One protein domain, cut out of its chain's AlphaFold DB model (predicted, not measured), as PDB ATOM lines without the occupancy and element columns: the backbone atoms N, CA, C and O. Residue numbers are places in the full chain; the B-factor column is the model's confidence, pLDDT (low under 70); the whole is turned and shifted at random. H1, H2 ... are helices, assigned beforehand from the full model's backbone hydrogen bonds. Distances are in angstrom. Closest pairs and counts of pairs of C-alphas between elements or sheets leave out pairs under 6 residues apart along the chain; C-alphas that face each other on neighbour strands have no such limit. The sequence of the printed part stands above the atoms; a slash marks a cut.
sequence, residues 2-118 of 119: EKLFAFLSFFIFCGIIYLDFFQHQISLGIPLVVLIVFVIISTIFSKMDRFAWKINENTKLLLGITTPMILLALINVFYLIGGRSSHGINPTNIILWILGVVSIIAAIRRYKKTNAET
ATOM      1  N   GLU A   2      -3.229  56.234 -43.015       82.81
ATOM      2  CA  GLU A   2      -3.608  54.833 -43.266       82.81
ATOM      3  C   GLU A   2      -3.251  53.887 -42.106       82.81
ATOM      4  O   GLU A   2      -4.133  53.222 -41.575       82.81
ATOM      5  N   LYS A   3      -1.994  53.901 -41.631       84.00
ATOM      6  CA  LYS A   3      -1.538  53.059 -40.506       84.00
ATOM      7  C   LYS A   3      -2.433  53.168 -39.263       84.00
ATOM      8  O   LYS A   3      -2.715  52.159 -38.626       84.00
ATOM      9  N   LEU A   4      -2.862  54.383 -38.913       85.44
ATOM     10  CA  LEU A   4      -3.694  54.630 -37.734       85.44
ATOM     11  C   LEU A   4      -5.078  53.993 -37.909       85.44
ATOM     12  O   LEU A   4      -5.534  53.284 -37.019       85.44
ATOM     13  N   PHE A   5      -5.714  54.198 -39.066       85.44
ATOM     14  CA  PHE A   5      -7.025  53.620 -39.371       85.44
ATOM     15  C   PHE A   5      -6.974  52.096 -39.513       85.44
ATOM     16  O   PHE A   5      -7.877  51.419 -39.028       85.44
ATOM     17  N   ALA A   6      -5.911  51.544 -40.102       84.00
ATOM     18  CA  ALA A   6      -5.695  50.101 -40.172       84.00
ATOM     19  C   ALA A   6      -5.543  49.486 -38.770       84.00
ATOM     20  O   ALA A   6      -6.171  48.474 -38.464       84.00
ATOM     21  N   PHE A   7      -4.769  50.134 -37.894       87.25
ATOM     22  CA  PHE A   7      -4.606  49.706 -36.507       87.25
ATOM     23  C   PHE A   7      -5.927  49.799 -35.736       87.25
ATOM     24  O   PHE A   7      -6.360  48.810 -35.160       87.25
ATOM     25  N   LEU A   8      -6.631  50.933 -35.798       89.38
ATOM     26  CA  LEU A   8      -7.955  51.094 -35.184       89.38
ATOM     27  C   LEU A   8      -8.951  50.033 -35.669       89.38
ATOM     28  O   LEU A   8      -9.650  49.442 -34.852       89.38
ATOM     29  N   SER A   9      -8.974  49.745 -36.973       88.00
ATOM     30  CA  SER A   9      -9.833  48.702 -37.547       88.00
ATOM     31  C   SER A   9      -9.531  47.333 -36.942       88.00
ATOM     32  O   SER A   9     -10.455  46.601 -36.604       88.00
ATOM     33  N   PHE A  10      -8.252  47.000 -36.745       89.56
ATOM     34  CA  PHE A  10      -7.854  45.751 -36.100       89.56
ATOM     35  C   PHE A  10      -8.381  45.650 -34.660       89.56
ATOM     36  O   PHE A  10      -8.972  44.635 -34.298       89.56
ATOM     37  N   PHE A  11      -8.248  46.707 -33.851       91.56
ATOM     38  CA  PHE A  11      -8.775  46.707 -32.478       91.56
ATOM     39  C   PHE A  11     -10.298  46.634 -32.430       91.56
ATOM     40  O   PHE A  11     -10.841  45.900 -31.608       91.56
ATOM     41  N   ILE A  12     -10.987  47.349 -33.323       91.50
ATOM     42  CA  ILE A  12     -12.446  47.266 -33.443       91.50
ATOM     43  C   ILE A  12     -12.855  45.837 -33.805       91.50
ATOM     44  O   ILE A  12     -13.778  45.306 -33.196       91.50
ATOM     45  N   PHE A  13     -12.143  45.182 -34.725       91.25
ATOM     46  CA  PHE A  13     -12.413  43.794 -35.095       91.25
ATOM     47  C   PHE A  13     -12.242  42.839 -33.908       91.25
ATOM     48  O   PHE A  13     -13.134  42.043 -33.627       91.25
ATOM     49  N   CYS A  14     -11.141  42.955 -33.160       91.88
ATOM     50  CA  CYS A  14     -10.933  42.184 -31.930       91.88
ATOM     51  C   CYS A  14     -12.048  42.432 -30.903       91.88
ATOM     52  O   CYS A  14     -12.541  41.487 -30.286       91.88
ATOM     53  N   GLY A  15     -12.479  43.688 -30.751       89.75
ATOM     54  CA  GLY A  15     -13.602  44.065 -29.897       89.75
ATOM     55  C   GLY A  15     -14.920  43.434 -30.343       89.75
ATOM     56  O   GLY A  15     -15.647  42.910 -29.507       89.75
ATOM     57  N   ILE A  16     -15.208  43.409 -31.647       90.94
ATOM     58  CA  ILE A  16     -16.394  42.743 -32.207       90.94
ATOM     59  C   ILE A  16     -16.369  41.249 -31.888       90.94
ATOM     60  O   ILE A  16     -17.378  40.731 -31.425       90.94
ATOM     61  N   ILE A  17     -15.230  40.567 -32.070       89.56
ATOM     62  CA  ILE A  17     -15.104  39.144 -31.716       89.56
ATOM     63  C   ILE A  17     -15.359  38.950 -30.217       89.56
ATOM     64  O   ILE A  17     -16.087  38.043 -29.827       89.56
ATOM     65  N   TYR A  18     -14.788  39.801 -29.364       90.06
ATOM     66  CA  TYR A  18     -15.010  39.713 -27.922       90.06
ATOM     67  C   TYR A  18     -16.492  39.885 -27.561       90.06
ATOM     68  O   TYR A  18     -17.048  39.078 -26.814       90.06
ATOM     69  N   LEU A  19     -17.145  40.909 -28.113       90.88
ATOM     70  CA  LEU A  19     -18.565  41.160 -27.881       90.88
ATOM     71  C   LEU A  19     -19.426  40.000 -28.388       90.88
ATOM     72  O   LEU A  19     -20.334  39.572 -27.685       90.88
ATOM     73  N   ASP A  20     -19.095  39.440 -29.550       88.81
ATOM     74  CA  ASP A  20     -19.792  38.285 -30.111       88.81
ATOM     75  C   ASP A  20     -19.681  37.026 -29.234       88.81
ATOM     76  O   ASP A  20     -20.640  36.264 -29.139       88.81
ATOM     77  N   PHE A  21     -18.533  36.807 -28.583       88.75
ATOM     78  CA  PHE A  21     -18.288  35.620 -27.756       88.75
ATOM     79  C   PHE A  21     -18.799  35.738 -26.313       88.75
ATOM     80  O   PHE A  21     -19.112  34.718 -25.695       88.75
ATOM     81  N   PHE A  22     -18.858  36.953 -25.755       88.31
ATOM     82  CA  PHE A  22     -19.150  37.168 -24.329       88.31
ATOM     83  C   PHE A  22     -20.347  38.082 -24.046       88.31
ATOM     84  O   PHE A  22     -20.913  38.004 -22.960       88.31
ATOM     85  N   GLN A  23     -20.768  38.937 -24.980       86.00
ATOM     86  CA  GLN A  23     -21.763  39.994 -24.749       86.00
ATOM     87  C   GLN A  23     -22.903  39.937 -25.773       86.00
ATOM     88  O   GLN A  23     -23.124  40.856 -26.557       86.00
ATOM     89  N   HIS A  24     -23.686  38.861 -25.701       78.50
ATOM     90  CA  HIS A  24     -24.744  38.514 -26.659       78.50
ATOM     91  C   HIS A  24     -25.879  39.554 -26.763       78.50
ATOM     92  O   HIS A  24     -26.650  39.540 -27.717       78.50
ATOM     93  N   GLN A  25     -26.013  40.438 -25.771       79.75
ATOM     94  CA  GLN A  25     -27.060  41.465 -25.722       79.75
ATOM     95  C   GLN A  25     -26.669  42.754 -26.460       79.75
ATOM     96  O   GLN A  25     -27.517  43.612 -26.704       79.75
ATOM     97  N   ILE A  26     -25.387  42.917 -26.798       82.06
ATOM     98  CA  ILE A  26     -24.878  44.128 -27.437       82.06
ATOM     99  C   ILE A  26     -24.983  43.970 -28.952       82.06
ATOM    100  O   ILE A  26     -24.438  43.041 -29.541       82.06
ATOM    101  N   SER A  27     -25.670  44.913 -29.601       83.50
ATOM    102  CA  SER A  27     -25.777  44.926 -31.059       83.50
ATOM    103  C   SER A  27     -24.411  45.149 -31.711       83.50
ATOM    104  O   SER A  27     -23.773  46.187 -31.516       83.50
ATOM    105  N   LEU A  28     -23.991  44.199 -32.550       86.12
ATOM    106  CA  LEU A  28     -22.760  44.298 -33.340       86.12
ATOM    107  C   LEU A  28     -22.911  45.189 -34.583       86.12
ATOM    108  O   LEU A  28     -21.921  45.481 -35.252       86.12
ATOM    109  N   GLY A  29     -24.125  45.656 -34.899       85.06
ATOM    110  CA  GLY A  29     -24.387  46.428 -36.115       85.06
ATOM    111  C   GLY A  29     -23.598  47.738 -36.171       85.06
ATOM    112  O   GLY A  29     -22.926  48.017 -37.161       85.06
ATOM    113  N   ILE A  30     -23.619  48.516 -35.086       85.88
ATOM    114  CA  ILE A  30     -22.884  49.787 -34.997       85.88
ATOM    115  C   ILE A  30     -21.367  49.575 -35.138       85.88
ATOM    116  O   ILE A  30     -20.775  50.204 -36.019       85.88
ATOM    117  N   PRO A  31     -20.704  48.702 -34.348       87.62
ATOM    118  CA  PRO A  31     -19.261  48.520 -34.481       87.62
ATOM    119  C   PRO A  31     -18.858  47.936 -35.844       87.62
ATOM    120  O   PRO A  31     -17.812  48.320 -36.366       87.62
ATOM    121  N   LEU A  32     -19.691  47.098 -36.474       89.06
ATOM    122  CA  LEU A  32     -19.466  46.629 -37.848       89.06
ATOM    123  C   LEU A  32     -19.503  47.772 -38.870       89.06
ATOM    124  O   LEU A  32     -18.632  47.847 -39.735       89.06
ATOM    125  N   VAL A  33     -20.471  48.686 -38.769       90.75
ATOM    126  CA  VAL A  33     -20.540  49.859 -39.658       90.75
ATOM    127  C   VAL A  33     -19.312  50.751 -39.468       90.75
ATOM    128  O   VAL A  33     -18.688  51.148 -40.452       90.75
ATOM    129  N   VAL A  34     -18.915  51.017 -38.221       90.12
ATOM    130  CA  VAL A  34     -17.714  51.816 -37.916       90.12
ATOM    131  C   VAL A  34     -16.458  51.160 -38.493       90.12
ATOM    132  O   VAL A  34     -15.643  51.839 -39.120       90.12
ATOM    133  N   LEU A  35     -16.323  49.839 -38.351       90.94
ATOM    134  CA  LEU A  35     -15.231  49.067 -38.941       90.94
ATOM    135  C   LEU A  35     -15.182  49.237 -40.466       90.94
ATOM    136  O   LEU A  35     -14.123  49.544 -41.011       90.94
ATOM    137  N   ILE A  36     -16.314  49.066 -41.155       90.75
ATOM    138  CA  ILE A  36     -16.397  49.206 -42.618       90.75
ATOM    139  C   ILE A  36     -15.956  50.607 -43.047       90.75
ATOM    140  O   ILE A  36     -15.141  50.748 -43.962       90.75
ATOM    141  N   VAL A  37     -16.435  51.646 -42.357       90.75
ATOM    142  CA  VAL A  37     -16.050  53.038 -42.625       90.75
ATOM    143  C   VAL A  37     -14.542  53.228 -42.456       90.75
ATOM    144  O   VAL A  37     -13.901  53.828 -43.319       90.75
ATOM    145  N   PHE A  38     -13.941  52.681 -41.399       89.38
ATOM    146  CA  PHE A  38     -12.505  52.822 -41.148       89.38
ATOM    147  C   PHE A  38     -11.658  52.095 -42.194       89.38
ATOM    148  O   PHE A  38     -10.645  52.637 -42.642       89.38
ATOM    149  N   VAL A  39     -12.090  50.917 -42.649       87.44
ATOM    150  CA  VAL A  39     -11.426  50.177 -43.731       87.44
ATOM    151  C   VAL A  39     -11.496  50.952 -45.049       87.44
ATOM    152  O   VAL A  39     -10.489  51.057 -45.756       87.44
ATOM    153  N   ILE A  40     -12.645  51.558 -45.371       89.25
ATOM    154  CA  ILE A  40     -12.800  52.406 -46.563       89.25
ATOM    155  C   ILE A  40     -11.879  53.625 -46.478       89.25
ATOM    156  O   ILE A  40     -11.123  53.884 -47.415       89.25
ATOM    157  N   ILE A  41     -11.877  54.338 -45.349       88.62
ATOM    158  CA  ILE A  41     -11.010  55.506 -45.128       88.62
ATOM    159  C   ILE A  41      -9.531  55.113 -45.247       88.62
ATOM    160  O   ILE A  41      -8.763  55.793 -45.929       88.62
ATOM    161  N   SER A  42      -9.132  53.986 -44.650       86.88
ATOM    162  CA  SER A  42      -7.774  53.448 -44.775       86.88
ATOM    163  C   SER A  42      -7.417  53.174 -46.238       86.88
ATOM    164  O   SER A  42      -6.336  53.542 -46.696       86.88
ATOM    165  N   THR A  43      -8.344  52.591 -47.000       85.56
ATOM    166  CA  THR A  43      -8.150  52.284 -48.423       85.56
ATOM    167  C   THR A  43      -7.994  53.556 -49.256       85.56
ATOM    168  O   THR A  43      -7.109  53.621 -50.111       85.56
ATOM    169  N   ILE A  44      -8.802  54.587 -48.993       88.25
ATOM    170  CA  ILE A  44      -8.701  55.891 -49.662       88.25
ATOM    171  C   ILE A  44      -7.342  56.533 -49.364       88.25
ATOM    172  O   ILE A  44      -6.653  56.958 -50.291       88.25
ATOM    173  N   PHE A  45      -6.907  56.539 -48.101       86.31
ATOM    174  CA  PHE A  45      -5.605  57.098 -47.731       86.31
ATOM    175  C   PHE A  45      -4.420  56.328 -48.311       86.31
ATOM    176  O   PHE A  45      -3.407  56.960 -48.601       86.31
ATOM    177  N   SER A  46      -4.552  55.020 -48.555       81.38
ATOM    178  CA  SER A  46      -3.500  54.238 -49.223       81.38
ATOM    179  C   SER A  46      -3.217  54.700 -50.655       81.38
ATOM    180  O   SER A  46      -2.104  54.537 -51.147       81.38
ATOM    181  N   LYS A  47      -4.200  55.327 -51.321       83.44
ATOM    182  CA  LYS A  47      -4.050  55.873 -52.680       83.44
ATOM    183  C   LYS A  47      -3.430  57.271 -52.705       83.44
ATOM    184  O   LYS A  47      -3.121  57.778 -53.778       83.44
ATOM    185  N   MET A  48      -3.291  57.921 -51.551       86.44
ATOM    186  CA  MET A  48      -2.737  59.268 -51.443       86.44
ATOM    187  C   MET A  48      -1.292  59.183 -50.950       86.44
ATOM    188  O   MET A  48      -1.074  58.907 -49.774       86.44
ATOM    189  N   ASP A  49      -0.306  59.510 -51.789       74.81
ATOM    190  CA  ASP A  49       1.130  59.382 -51.457       74.81
ATOM    191  C   ASP A  49       1.556  60.046 -50.136       74.81
ATOM    192  O   ASP A  49       2.490  59.592 -49.474       74.81
ATOM    193  N   ARG A  50       0.861  61.117 -49.728       77.62
ATOM    194  CA  ARG A  50       1.107  61.830 -48.459       77.62
ATOM    195  C   ARG A  50       0.648  61.061 -47.217       77.62
ATOM    196  O   ARG A  50       1.161  61.305 -46.129       77.62
ATOM    197  N   PHE A  51      -0.332  60.171 -47.353       78.06
ATOM    198  CA  PHE A  51      -0.954  59.452 -46.237       78.06
ATOM    199  C   PHE A  51      -0.771  57.939 -46.291       78.06
ATOM    200  O   PHE A  51      -1.046  57.294 -45.264       78.06
ATOM    201  N   ALA A  52      -0.301  57.442 -47.437       78.25
ATOM    202  CA  ALA A  52      -0.001  56.056 -47.714       78.25
ATOM    203  C   ALA A  52       1.060  55.527 -46.753       78.25
ATOM    204  O   ALA A  52       2.092  56.153 -46.479       78.25
ATOM    205  N   TRP A  53       0.795  54.347 -46.222       79.81
ATOM    206  CA  TRP A  53       1.724  53.635 -45.382       79.81
ATOM    207  C   TRP A  53       2.803  53.008 -46.264       79.81
ATOM    208  O   TRP A  53       2.609  51.972 -46.895       79.81
ATOM    209  N   LYS A  54       3.971  53.655 -46.302       79.50
ATOM    210  CA  LYS A  54       5.154  53.139 -46.995       79.50
ATOM    211  C   LYS A  54       5.778  52.009 -46.175       79.50
ATOM    212  O   LYS A  54       6.621  52.241 -45.313       79.50
ATOM    213  N   ILE A  55       5.308  50.793 -46.415       78.12
ATOM    214  CA  ILE A  55       5.856  49.543 -45.880       78.12
ATOM    215  C   ILE A  55       6.462  48.726 -47.012       78.12
ATOM    216  O   ILE A  55       5.969  48.758 -48.136       78.12
ATOM    217  N   ASN A  56       7.528  47.986 -46.700       81.19
ATOM    218  CA  ASN A  56       8.100  47.020 -47.629       81.19
ATOM    219  C   ASN A  56       7.055  45.930 -47.942       81.19
ATOM    220  O   ASN A  56       6.286  45.530 -47.061       81.19
ATOM    221  N   GLU A  57       7.048  45.424 -49.171       75.75
ATOM    222  CA  GLU A  57       6.090  44.418 -49.635       75.75
ATOM    223  C   GLU A  57       6.180  43.132 -48.797       75.75
ATOM    224  O   GLU A  57       5.159  42.542 -48.445       75.75
ATOM    225  N   ASN A  58       7.383  42.779 -48.328       75.38
ATOM    226  CA  ASN A  58       7.585  41.684 -47.375       75.38
ATOM    227  C   ASN A  58       6.850  41.916 -46.046       75.38
ATOM    228  O   ASN A  58       6.194  41.010 -45.535       75.38
ATOM    229  N   THR A  59       6.912  43.130 -45.492       79.75
ATOM    230  CA  THR A  59       6.204  43.487 -44.253       79.75
ATOM    231  C   THR A  59       4.692  43.479 -44.460       79.75
ATOM    232  O   THR A  59       3.954  43.026 -43.588       79.75
ATOM    233  N   LYS A  60       4.222  43.935 -45.624       78.56
ATOM    234  CA  LYS A  60       2.804  43.933 -45.995       78.56
ATOM    235  C   LYS A  60       2.249  42.514 -46.120       78.56
ATOM    236  O   LYS A  60       1.163  42.233 -45.617       78.56
ATOM    237  N   LEU A  61       3.009  41.608 -46.732       75.88
ATOM    238  CA  LEU A  61       2.664  40.190 -46.822       75.88
ATOM    239  C   LEU A  61       2.666  39.522 -45.448       75.88
ATOM    240  O   LEU A  61       1.737  38.783 -45.131       75.88
ATOM    241  N   LEU A  62       3.658  39.835 -44.612       80.38
ATOM    242  CA  LEU A  62       3.744  39.319 -43.250       80.38
ATOM    243  C   LEU A  62       2.539  39.772 -42.416       80.38
ATOM    244  O   LEU A  62       1.896  38.929 -41.804       80.38
ATOM    245  N   LEU A  63       2.157  41.053 -42.484       81.94
ATOM    246  CA  LEU A  63       0.922  41.576 -41.881       81.94
ATOM    247  C   LEU A  63      -0.333  40.872 -42.411       81.94
ATOM    248  O   LEU A  63      -1.231  40.552 -41.634       81.94
ATOM    249  N   GLY A  64      -0.389  40.596 -43.715       78.06
ATOM    250  CA  GLY A  64      -1.496  39.873 -44.344       78.06
ATOM    251  C   GLY A  64      -1.659  38.430 -43.859       78.06
ATOM    252  O   GLY A  64      -2.764  37.904 -43.929       78.06
ATOM    253  N   ILE A  65      -0.599  37.802 -43.340       79.94
ATOM    254  CA  ILE A  65      -0.629  36.447 -42.765       79.94
ATOM    255  C   ILE A  65      -0.834  36.499 -41.249       79.94
ATOM    256  O   ILE A  65      -1.655  35.761 -40.706       79.94
ATOM    257  N   THR A  66      -0.104  37.367 -40.547       84.12
ATOM    258  CA  THR A  66      -0.146  37.432 -39.082       84.12
ATOM    259  C   THR A  66      -1.483  37.940 -38.576       84.12
ATOM    260  O   THR A  66      -1.995  37.394 -37.607       84.12
ATOM    261  N   THR A  67      -2.093  38.919 -39.248       84.62
ATOM    262  CA  THR A  67      -3.398  39.465 -38.850       84.62
ATOM    263  C   THR A  67      -4.487  38.386 -38.799       84.62
ATOM    264  O   THR A  67      -5.049  38.183 -37.722       84.62
ATOM    265  N   PRO A  68      -4.784  37.636 -39.882       82.88
ATOM    266  CA  PRO A  68      -5.793  36.580 -39.824       82.88
ATOM    267  C   PRO A  68      -5.404  35.442 -38.874       82.88
ATOM    268  O   PRO A  68      -6.289  34.901 -38.218       82.88
ATOM    269  N   MET A  69      -4.114  35.113 -38.734       85.81
ATOM    270  CA  MET A  69      -3.660  34.111 -37.759       85.81
ATOM    271  C   MET A  69      -3.933  34.533 -36.314       85.81
ATOM    272  O   MET A  69      -4.421  33.725 -35.529       85.81
ATOM    273  N   ILE A  70      -3.663  35.793 -35.960       88.25
ATOM    274  CA  ILE A  70      -3.958  36.330 -34.626       88.25
ATOM    275  C   ILE A  70      -5.467  36.301 -34.370       88.25
ATOM    276  O   ILE A  70      -5.888  35.907 -33.289       88.25
ATOM    277  N   LEU A  71      -6.288  36.658 -35.363       87.88
ATOM    278  CA  LEU A  71      -7.748  36.617 -35.238       87.88
ATOM    279  C   LEU A  71      -8.277  35.184 -35.068       87.88
ATOM    280  O   LEU A  71      -9.114  34.938 -34.201       87.88
ATOM    281  N   LEU A  72      -7.756  34.225 -35.835       87.38
ATOM    282  CA  LEU A  72      -8.057  32.799 -35.673       87.38
ATOM    283  C   LEU A  72      -7.640  32.287 -34.291       87.38
ATOM    284  O   LEU A  72      -8.411  31.584 -33.637       87.38
ATOM    285  N   ALA A  73      -6.445  32.650 -33.824       88.81
ATOM    286  CA  ALA A  73      -5.973  32.296 -32.490       88.81
ATOM    287  C   ALA A  73      -6.880  32.890 -31.404       88.81
ATOM    288  O   ALA A  73      -7.253  32.181 -30.474       88.81
ATOM    289  N   LEU A  74      -7.305  34.147 -31.555       90.94
ATOM    290  CA  LEU A  74      -8.214  34.817 -30.628       90.94
ATOM    291  C   LEU A  74      -9.562  34.088 -30.523       90.94
ATOM    292  O   LEU A  74     -10.022  33.823 -29.418       90.94
ATOM    293  N   ILE A  75     -10.151  33.694 -31.658       89.38
ATOM    294  CA  ILE A  75     -11.392  32.901 -31.709       89.38
ATOM    295  C   ILE A  75     -11.226  31.571 -30.958       89.38
ATOM    296  O   ILE A  75     -12.097  31.183 -30.181       89.38
ATOM    297  N   ASN A  76     -10.099  30.876 -31.160       88.06
ATOM    298  CA  ASN A  76      -9.808  29.624 -30.458       88.06
ATOM    299  C   ASN A  76      -9.651  29.844 -28.948       88.06
ATOM    300  O   ASN A  76     -10.236  29.102 -28.165       88.06
ATOM    301  N   VAL A  77      -8.909  30.873 -28.529       90.62
ATOM    302  CA  VAL A  77      -8.741  31.214 -27.108       90.62
ATOM    303  C   VAL A  77     -10.089  31.526 -26.468       90.62
ATOM    304  O   VAL A  77     -10.395  30.966 -25.419       90.62
ATOM    305  N   PHE A  78     -10.921  32.356 -27.103       91.31
ATOM    306  CA  PHE A  78     -12.247  32.699 -26.584       91.31
ATOM    307  C   PHE A  78     -13.165  31.487 -26.462       91.31
ATOM    308  O   PHE A  78     -13.885  31.370 -25.474       91.31
ATOM    309  N   TYR A  79     -13.100  30.560 -27.412       87.62
ATOM    310  CA  TYR A  79     -13.826  29.300 -27.317       87.62
ATOM    311  C   TYR A  79     -13.330  28.420 -26.162       87.62
ATOM    312  O   TYR A  79     -14.137  27.868 -25.415       87.62
ATOM    313  N   LEU A  80     -12.008  28.303 -25.984       88.12
ATOM    314  CA  LEU A  80     -11.399  27.487 -24.926       88.12
ATOM    315  C   LEU A  80     -11.722  28.003 -23.520       88.12
ATOM    316  O   LEU A  80     -11.914  27.198 -22.614       88.12
ATOM    317  N   ILE A  81     -11.834  29.321 -23.336       91.19
ATOM    318  CA  ILE A  81     -12.248  29.923 -22.056       91.19
ATOM    319  C   ILE A  81     -13.775  29.902 -21.841       91.19
ATOM    320  O   ILE A  81     -14.270  30.501 -20.890       91.19
ATOM    321  N   GLY A  82     -14.526  29.210 -22.704       84.38
ATOM    322  CA  GLY A  82     -15.966  28.986 -22.559       84.38
ATOM    323  C   GLY A  82     -16.861  30.003 -23.270       84.38
ATOM    324  O   GLY A  82     -18.082  29.904 -23.163       84.38
ATOM    325  N   GLY A  83     -16.290  30.951 -24.018       86.88
ATOM    326  CA  GLY A  83     -17.045  31.870 -24.864       86.88
ATOM    327  C   GLY A  83     -17.754  31.134 -26.004       86.88
ATOM    328  O   GLY A  83     -17.248  30.157 -26.565       86.88
ATOM    329  N   ARG A  84     -18.944  31.607 -26.370       85.56
ATOM    330  CA  ARG A  84     -19.739  31.060 -27.475       85.56
ATOM    331  C   ARG A  84     -20.139  32.207 -28.381       85.56
ATOM    332  O   ARG A  84     -20.662  33.199 -27.901       85.56
ATOM    333  N   SER A  85     -19.878  32.066 -29.675       85.88
ATOM    334  CA  SER A  85     -20.299  33.063 -30.655       85.88
ATOM    335  C   SER A  85     -21.816  33.074 -30.788       85.88
ATOM    336  O   SER A  85     -22.428  32.039 -31.069       85.88
ATOM    337  N   SER A  86     -22.402  34.259 -30.660       82.31
ATOM    338  CA  SER A  86     -23.821  34.493 -30.929       82.31
ATOM    339  C   SER A  86     -24.179  34.418 -32.422       82.31
ATOM    340  O   SER A  86     -25.324  34.128 -32.766       82.31
ATOM    341  N   HIS A  87     -23.197  34.598 -33.313       81.94
ATOM    342  CA  HIS A  87     -23.373  34.614 -34.773       81.94
ATOM    343  C   HIS A  87     -22.811  33.368 -35.485       81.94
ATOM    344  O   HIS A  87     -22.641  33.364 -36.704       81.94
ATOM    345  N   GLY A  88     -22.538  32.287 -34.747       76.06
ATOM    346  CA  GLY A  88     -22.190  30.982 -35.322       76.06
ATOM    347  C   GLY A  88     -20.713  30.787 -35.681       76.06
ATOM    348  O   GLY A  88     -20.371  29.813 -36.357       76.06
ATOM    349  N   ILE A  89     -19.815  31.659 -35.209       78.94
ATOM    350  CA  ILE A  89     -18.367  31.443 -35.302       78.94
ATOM    351  C   ILE A  89     -17.997  30.289 -34.368       78.94
ATOM    352  O   ILE A  89     -17.950  30.432 -33.147       78.94
ATOM    353  N   ASN A  90     -17.719  29.126 -34.951       79.56
ATOM    354  CA  ASN A  90     -17.286  27.955 -34.205       79.56
ATOM    355  C   ASN A  90     -15.912  27.490 -34.713       79.56
ATOM    356  O   ASN A  90     -15.818  27.077 -35.872       79.56
ATOM    357  N   PRO A  91     -14.852  27.510 -33.881       79.31
ATOM    358  CA  PRO A  91     -13.534  27.027 -34.282       79.31
ATOM    359  C   PRO A  91     -13.508  25.526 -34.581       79.31
ATOM    360  O   PRO A  91     -12.579  25.064 -35.230       79.31
ATOM    361  N   THR A  92     -14.515  24.743 -34.182       80.56
ATOM    362  CA  THR A  92     -14.615  23.336 -34.605       80.56
ATOM    363  C   THR A  92     -15.148  23.182 -36.034       80.56
ATOM    364  O   THR A  92     -15.171  22.073 -36.559       80.56
ATOM    365  N   ASN A  93     -15.600  24.265 -36.679       81.25
ATOM    366  CA  ASN A  93     -16.093  24.224 -38.050       81.25
ATOM    367  C   ASN A  93     -14.923  24.198 -39.045       81.25
ATOM    368  O   ASN A  93     -14.130  25.139 -39.128       81.25
ATOM    369  N   ILE A  94     -14.852  23.136 -39.849       78.19
ATOM    370  CA  ILE A  94     -13.778  22.916 -40.824       78.19
ATOM    371  C   ILE A  94     -13.684  24.027 -41.880       78.19
ATOM    372  O   ILE A  94     -12.596  24.317 -42.371       78.19
ATOM    373  N   ILE A  95     -14.798  24.701 -42.183       79.56
ATOM    374  CA  ILE A  95     -14.856  25.800 -43.159       79.56
ATOM    375  C   ILE A  95     -13.938  26.953 -42.735       79.56
ATOM    376  O   ILE A  95     -13.254  27.542 -43.571       79.56
ATOM    377  N   LEU A  96     -13.872  27.243 -41.435       76.62
ATOM    378  CA  LEU A  96     -13.060  28.324 -40.872       76.62
ATOM    379  C   LEU A  96     -11.560  28.054 -41.072       76.62
ATOM    380  O   LEU A  96     -10.801  28.945 -41.454       76.62
ATOM    381  N   TRP A  97     -11.156  26.795 -40.911       78.56
ATOM    382  CA  TRP A  97      -9.789  26.340 -41.157       78.56
ATOM    383  C   TRP A  97      -9.442  26.316 -42.641       78.56
ATOM    384  O   TRP A  97      -8.351  26.745 -43.012       78.56
ATOM    385  N   ILE A  98     -10.367  25.880 -43.501       82.19
ATOM    386  CA  ILE A  98     -10.180  25.920 -44.958       82.19
ATOM    387  C   ILE A  98      -9.955  27.363 -45.416       82.19
ATOM    388  O   ILE A  98      -9.004  27.621 -46.151       82.19
ATOM    389  N   LEU A  99     -10.769  28.313 -44.944       79.75
ATOM    390  CA  LEU A  99     -10.587  29.736 -45.245       79.75
ATOM    391  C   LEU A  99      -9.220  30.240 -44.769       79.75
ATOM    392  O   LEU A  99      -8.511  30.876 -45.548       79.75
ATOM    393  N   GLY A 100      -8.807  29.891 -43.547       77.12
ATOM    394  CA  GLY A 100      -7.479  30.224 -43.029       77.12
ATOM    395  C   GLY A 100      -6.343  29.685 -43.908       77.12
ATOM    396  O   GLY A 100      -5.444  30.434 -44.294       77.12
ATOM    397  N   VAL A 101      -6.406  28.409 -44.295       82.19
ATOM    398  CA  VAL A 101      -5.410  27.766 -45.168       82.19
ATOM    399  C   VAL A 101      -5.382  28.413 -46.552       82.19
ATOM    400  O   VAL A 101      -4.303  28.704 -47.066       82.19
ATOM    401  N   VAL A 102      -6.541  28.700 -47.149       83.25
ATOM    402  CA  VAL A 102      -6.631  29.380 -48.451       83.25
ATOM    403  C   VAL A 102      -6.009  30.774 -48.382       83.25
ATOM    404  O   VAL A 102      -5.236  31.132 -49.271       83.25
ATOM    405  N   SER A 103      -6.272  31.540 -47.320       78.06
ATOM    406  CA  SER A 103      -5.655  32.854 -47.110       78.06
ATOM    407  C   SER A 103      -4.131  32.765 -46.995       78.06
ATOM    408  O   SER A 103      -3.426  33.556 -47.625       78.06
ATOM    409  N   ILE A 104      -3.609  31.770 -46.271       79.75
ATOM    410  CA  ILE A 104      -2.163  31.533 -46.144       79.75
ATOM    411  C   ILE A 104      -1.553  31.157 -47.499       79.75
ATOM    412  O   ILE A 104      -0.556  31.746 -47.911       79.75
ATOM    413  N   ILE A 105      -2.162  30.221 -48.234       83.06
ATOM    414  CA  ILE A 105      -1.686  29.803 -49.561       83.06
ATOM    415  C   ILE A 105      -1.692  30.987 -50.531       83.06
ATOM    416  O   ILE A 105      -0.726  31.175 -51.272       83.06
ATOM    417  N   ALA A 106      -2.751  31.800 -50.529       80.06
ATOM    418  CA  ALA A 106      -2.846  32.990 -51.366       80.06
ATOM    419  C   ALA A 106      -1.725  33.989 -51.047       80.06
ATOM    420  O   ALA A 106      -1.079  34.494 -51.968       80.06
ATOM    421  N   ALA A 107      -1.437  34.219 -49.763       74.44
ATOM    422  CA  ALA A 107      -0.348  35.090 -49.335       74.44
ATOM    423  C   ALA A 107       1.034  34.544 -49.738       74.44
ATOM    424  O   ALA A 107       1.846  35.290 -50.285       74.44
ATOM    425  N   ILE A 108       1.283  33.240 -49.566       79.06
ATOM    426  CA  ILE A 108       2.538  32.583 -49.976       79.06
ATOM    427  C   ILE A 108       2.727  32.648 -51.496       79.06
ATOM    428  O   ILE A 108       3.826  32.934 -51.971       79.06
ATOM    429  N   ARG A 109       1.670  32.400 -52.281       81.81
ATOM    430  CA  ARG A 109       1.725  32.514 -53.748       81.81
ATOM    431  C   ARG A 109       2.069  33.936 -54.179       81.81
ATOM    432  O   ARG A 109       2.891  34.107 -55.074       81.81
ATOM    433  N   ARG A 110       1.487  34.943 -53.521       75.62
ATOM    434  CA  ARG A 110       1.818  36.355 -53.754       75.62
ATOM    435  C   ARG A 110       3.282  36.648 -53.433       75.62
ATOM    436  O   ARG A 110       3.967  37.209 -54.273       75.62
ATOM    437  N   TYR A 111       3.772  36.176 -52.286       73.94
ATOM    438  CA  TYR A 111       5.170  36.325 -51.875       73.94
ATOM    439  C   TYR A 111       6.154  35.717 -52.880       73.94
ATOM    440  O   TYR A 111       7.107  36.374 -53.290       73.94
ATOM    441  N   LYS A 112       5.902  34.479 -53.330       75.31
ATOM    442  CA  LYS A 112       6.741  33.830 -54.348       75.31
ATOM    443  C   LYS A 112       6.757  34.608 -55.662       75.31
ATOM    444  O   LYS A 112       7.816  34.727 -56.263       75.31
ATOM    445  N   LYS A 113       5.609  35.143 -56.092       75.06
ATOM    446  CA  LYS A 113       5.514  35.925 -57.329       75.06
ATOM    447  C   LYS A 113       6.316  37.228 -57.238       75.06
ATOM    448  O   LYS A 113       7.108  37.504 -58.126       75.06
ATOM    449  N   THR A 114       6.176  37.975 -56.145       66.69
ATOM    450  CA  THR A 114       6.900  39.239 -55.935       66.69
ATOM    451  C   THR A 114       8.420  39.048 -55.877       66.69
ATOM    452  O   THR A 114       9.159  39.854 -56.435       66.69
ATOM    453  N   ASN A 115       8.897  37.970 -55.246       61.47
ATOM    454  CA  ASN A 115      10.333  37.678 -55.186       61.47
ATOM    455  C   ASN A 115      10.901  37.122 -56.500       61.47
ATOM    456  O   ASN A 115      12.074  37.328 -56.774       61.47
ATOM    457  N   ALA A 116      10.093  36.440 -57.315       60.94
ATOM    458  CA  ALA A 116      10.525  35.974 -58.635       60.94
ATOM    459  C   ALA A 116      10.658  37.117 -59.659       60.94
ATOM    460  O   ALA A 116      11.398  36.981 -60.623       60.94
ATOM    461  N   GLU A 117       9.950  38.233 -59.460       55.12
ATOM    462  CA  GLU A 117      10.022  39.429 -60.317       55.12
ATOM    463  C   GLU A 117      11.166  40.391 -59.921       55.12
ATOM    464  O   GLU A 117      11.381  41.394 -60.597       55.12
ATOM    465  N   THR A 118      11.894  40.116 -58.829       50.59
ATOM    466  CA  THR A 118      12.989  40.964 -58.305       50.59
ATOM    467  C   THR A 118      14.390  40.342 -58.410       50.59
ATOM    468  O   THR A 118      15.362  40.981 -58.004       50.59
TER     469      THR A 118
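AT A GLANCE: This is residues 2 to 118 of the 119 residues of an uncharacterized protein of Kurthia zopfii (UniProt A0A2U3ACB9). Two long helical hairpins, H1 with H2 and H3 with H4, make an open, curved row of four nearly aligned helices in the order H2, H1, H3, H4. The hairpins meet through H1 and H3, near the end where H1 finishes, and they spread apart toward the other end, where the link from H2 to H3 runs across. The printed part has 117 residues with four named helices, H1, H2, H3 and H4 along the chain, and no named strand; the class is all helix. The whole is only just loose, close to compact, with a radius of gyration of the C-alphas of 16.2 A, and its elongated outline spans 48 by 30 by 18 A.

IN THESE COORDINATES: H1 is residues 2 to 22, 30.2 A from first to last C-alpha, and begins with C-alpha 2 at (-3.608, 54.833, -43.266). H2 is residues 29 to 46, 25.9 A long. H3, the longest helix by residues, is residues 57 to 80 and measures 34.7 A, beginning with C-alpha 57 at (6.090, 44.418, -49.635). H4 is residues 94 to 116, 32.8 A long, and ends with C-alpha 116 at (10.525, 35.974, -58.635).

HOW THE PARTS SIT: H1 and H2 form a helical hairpin: they touch at a shallow tilt of 20 degrees and run opposite ways. Their closest C-alphas are those of Glu 2 and Ser 42, 4.6 A apart. H1 touches H3 with residues 14 to 21 alone, and H3 touches H1 with residues 71 to 79 alone. These two helices run the same way at a shallow tilt of 15 degrees, and their closest C-alphas, those of Phe 21 and Phe 78, are 6.8 A apart. H3 and H4 form the second helical hairpin, touching at a shallow tilt of 14 degrees and running opposite ways. Their closest C-alphas are those of Ile 65 and Ile 104, 6.2 A apart. H2 is apart from H3 and from H4, and H1 is apart from H4. In H1, H2 and H4 every O i to N i+4 pair is within hydrogen-bond range; in H3 it is 19 of 20.

THE WHOLE: The two C-alphas farthest apart are those of Gln 25 and Thr 118, at 51.6 A. The printed part has no cut. The links from H1 to H2, with 6 residues, and from H2 to H3, with 10, are short; the link from H3 to H4, residues 81 to 93, is long. The mean pLDDT of the printed part is 82.9, and residues 114 to 118, of which 114 to 116 belong to H4, are under 70.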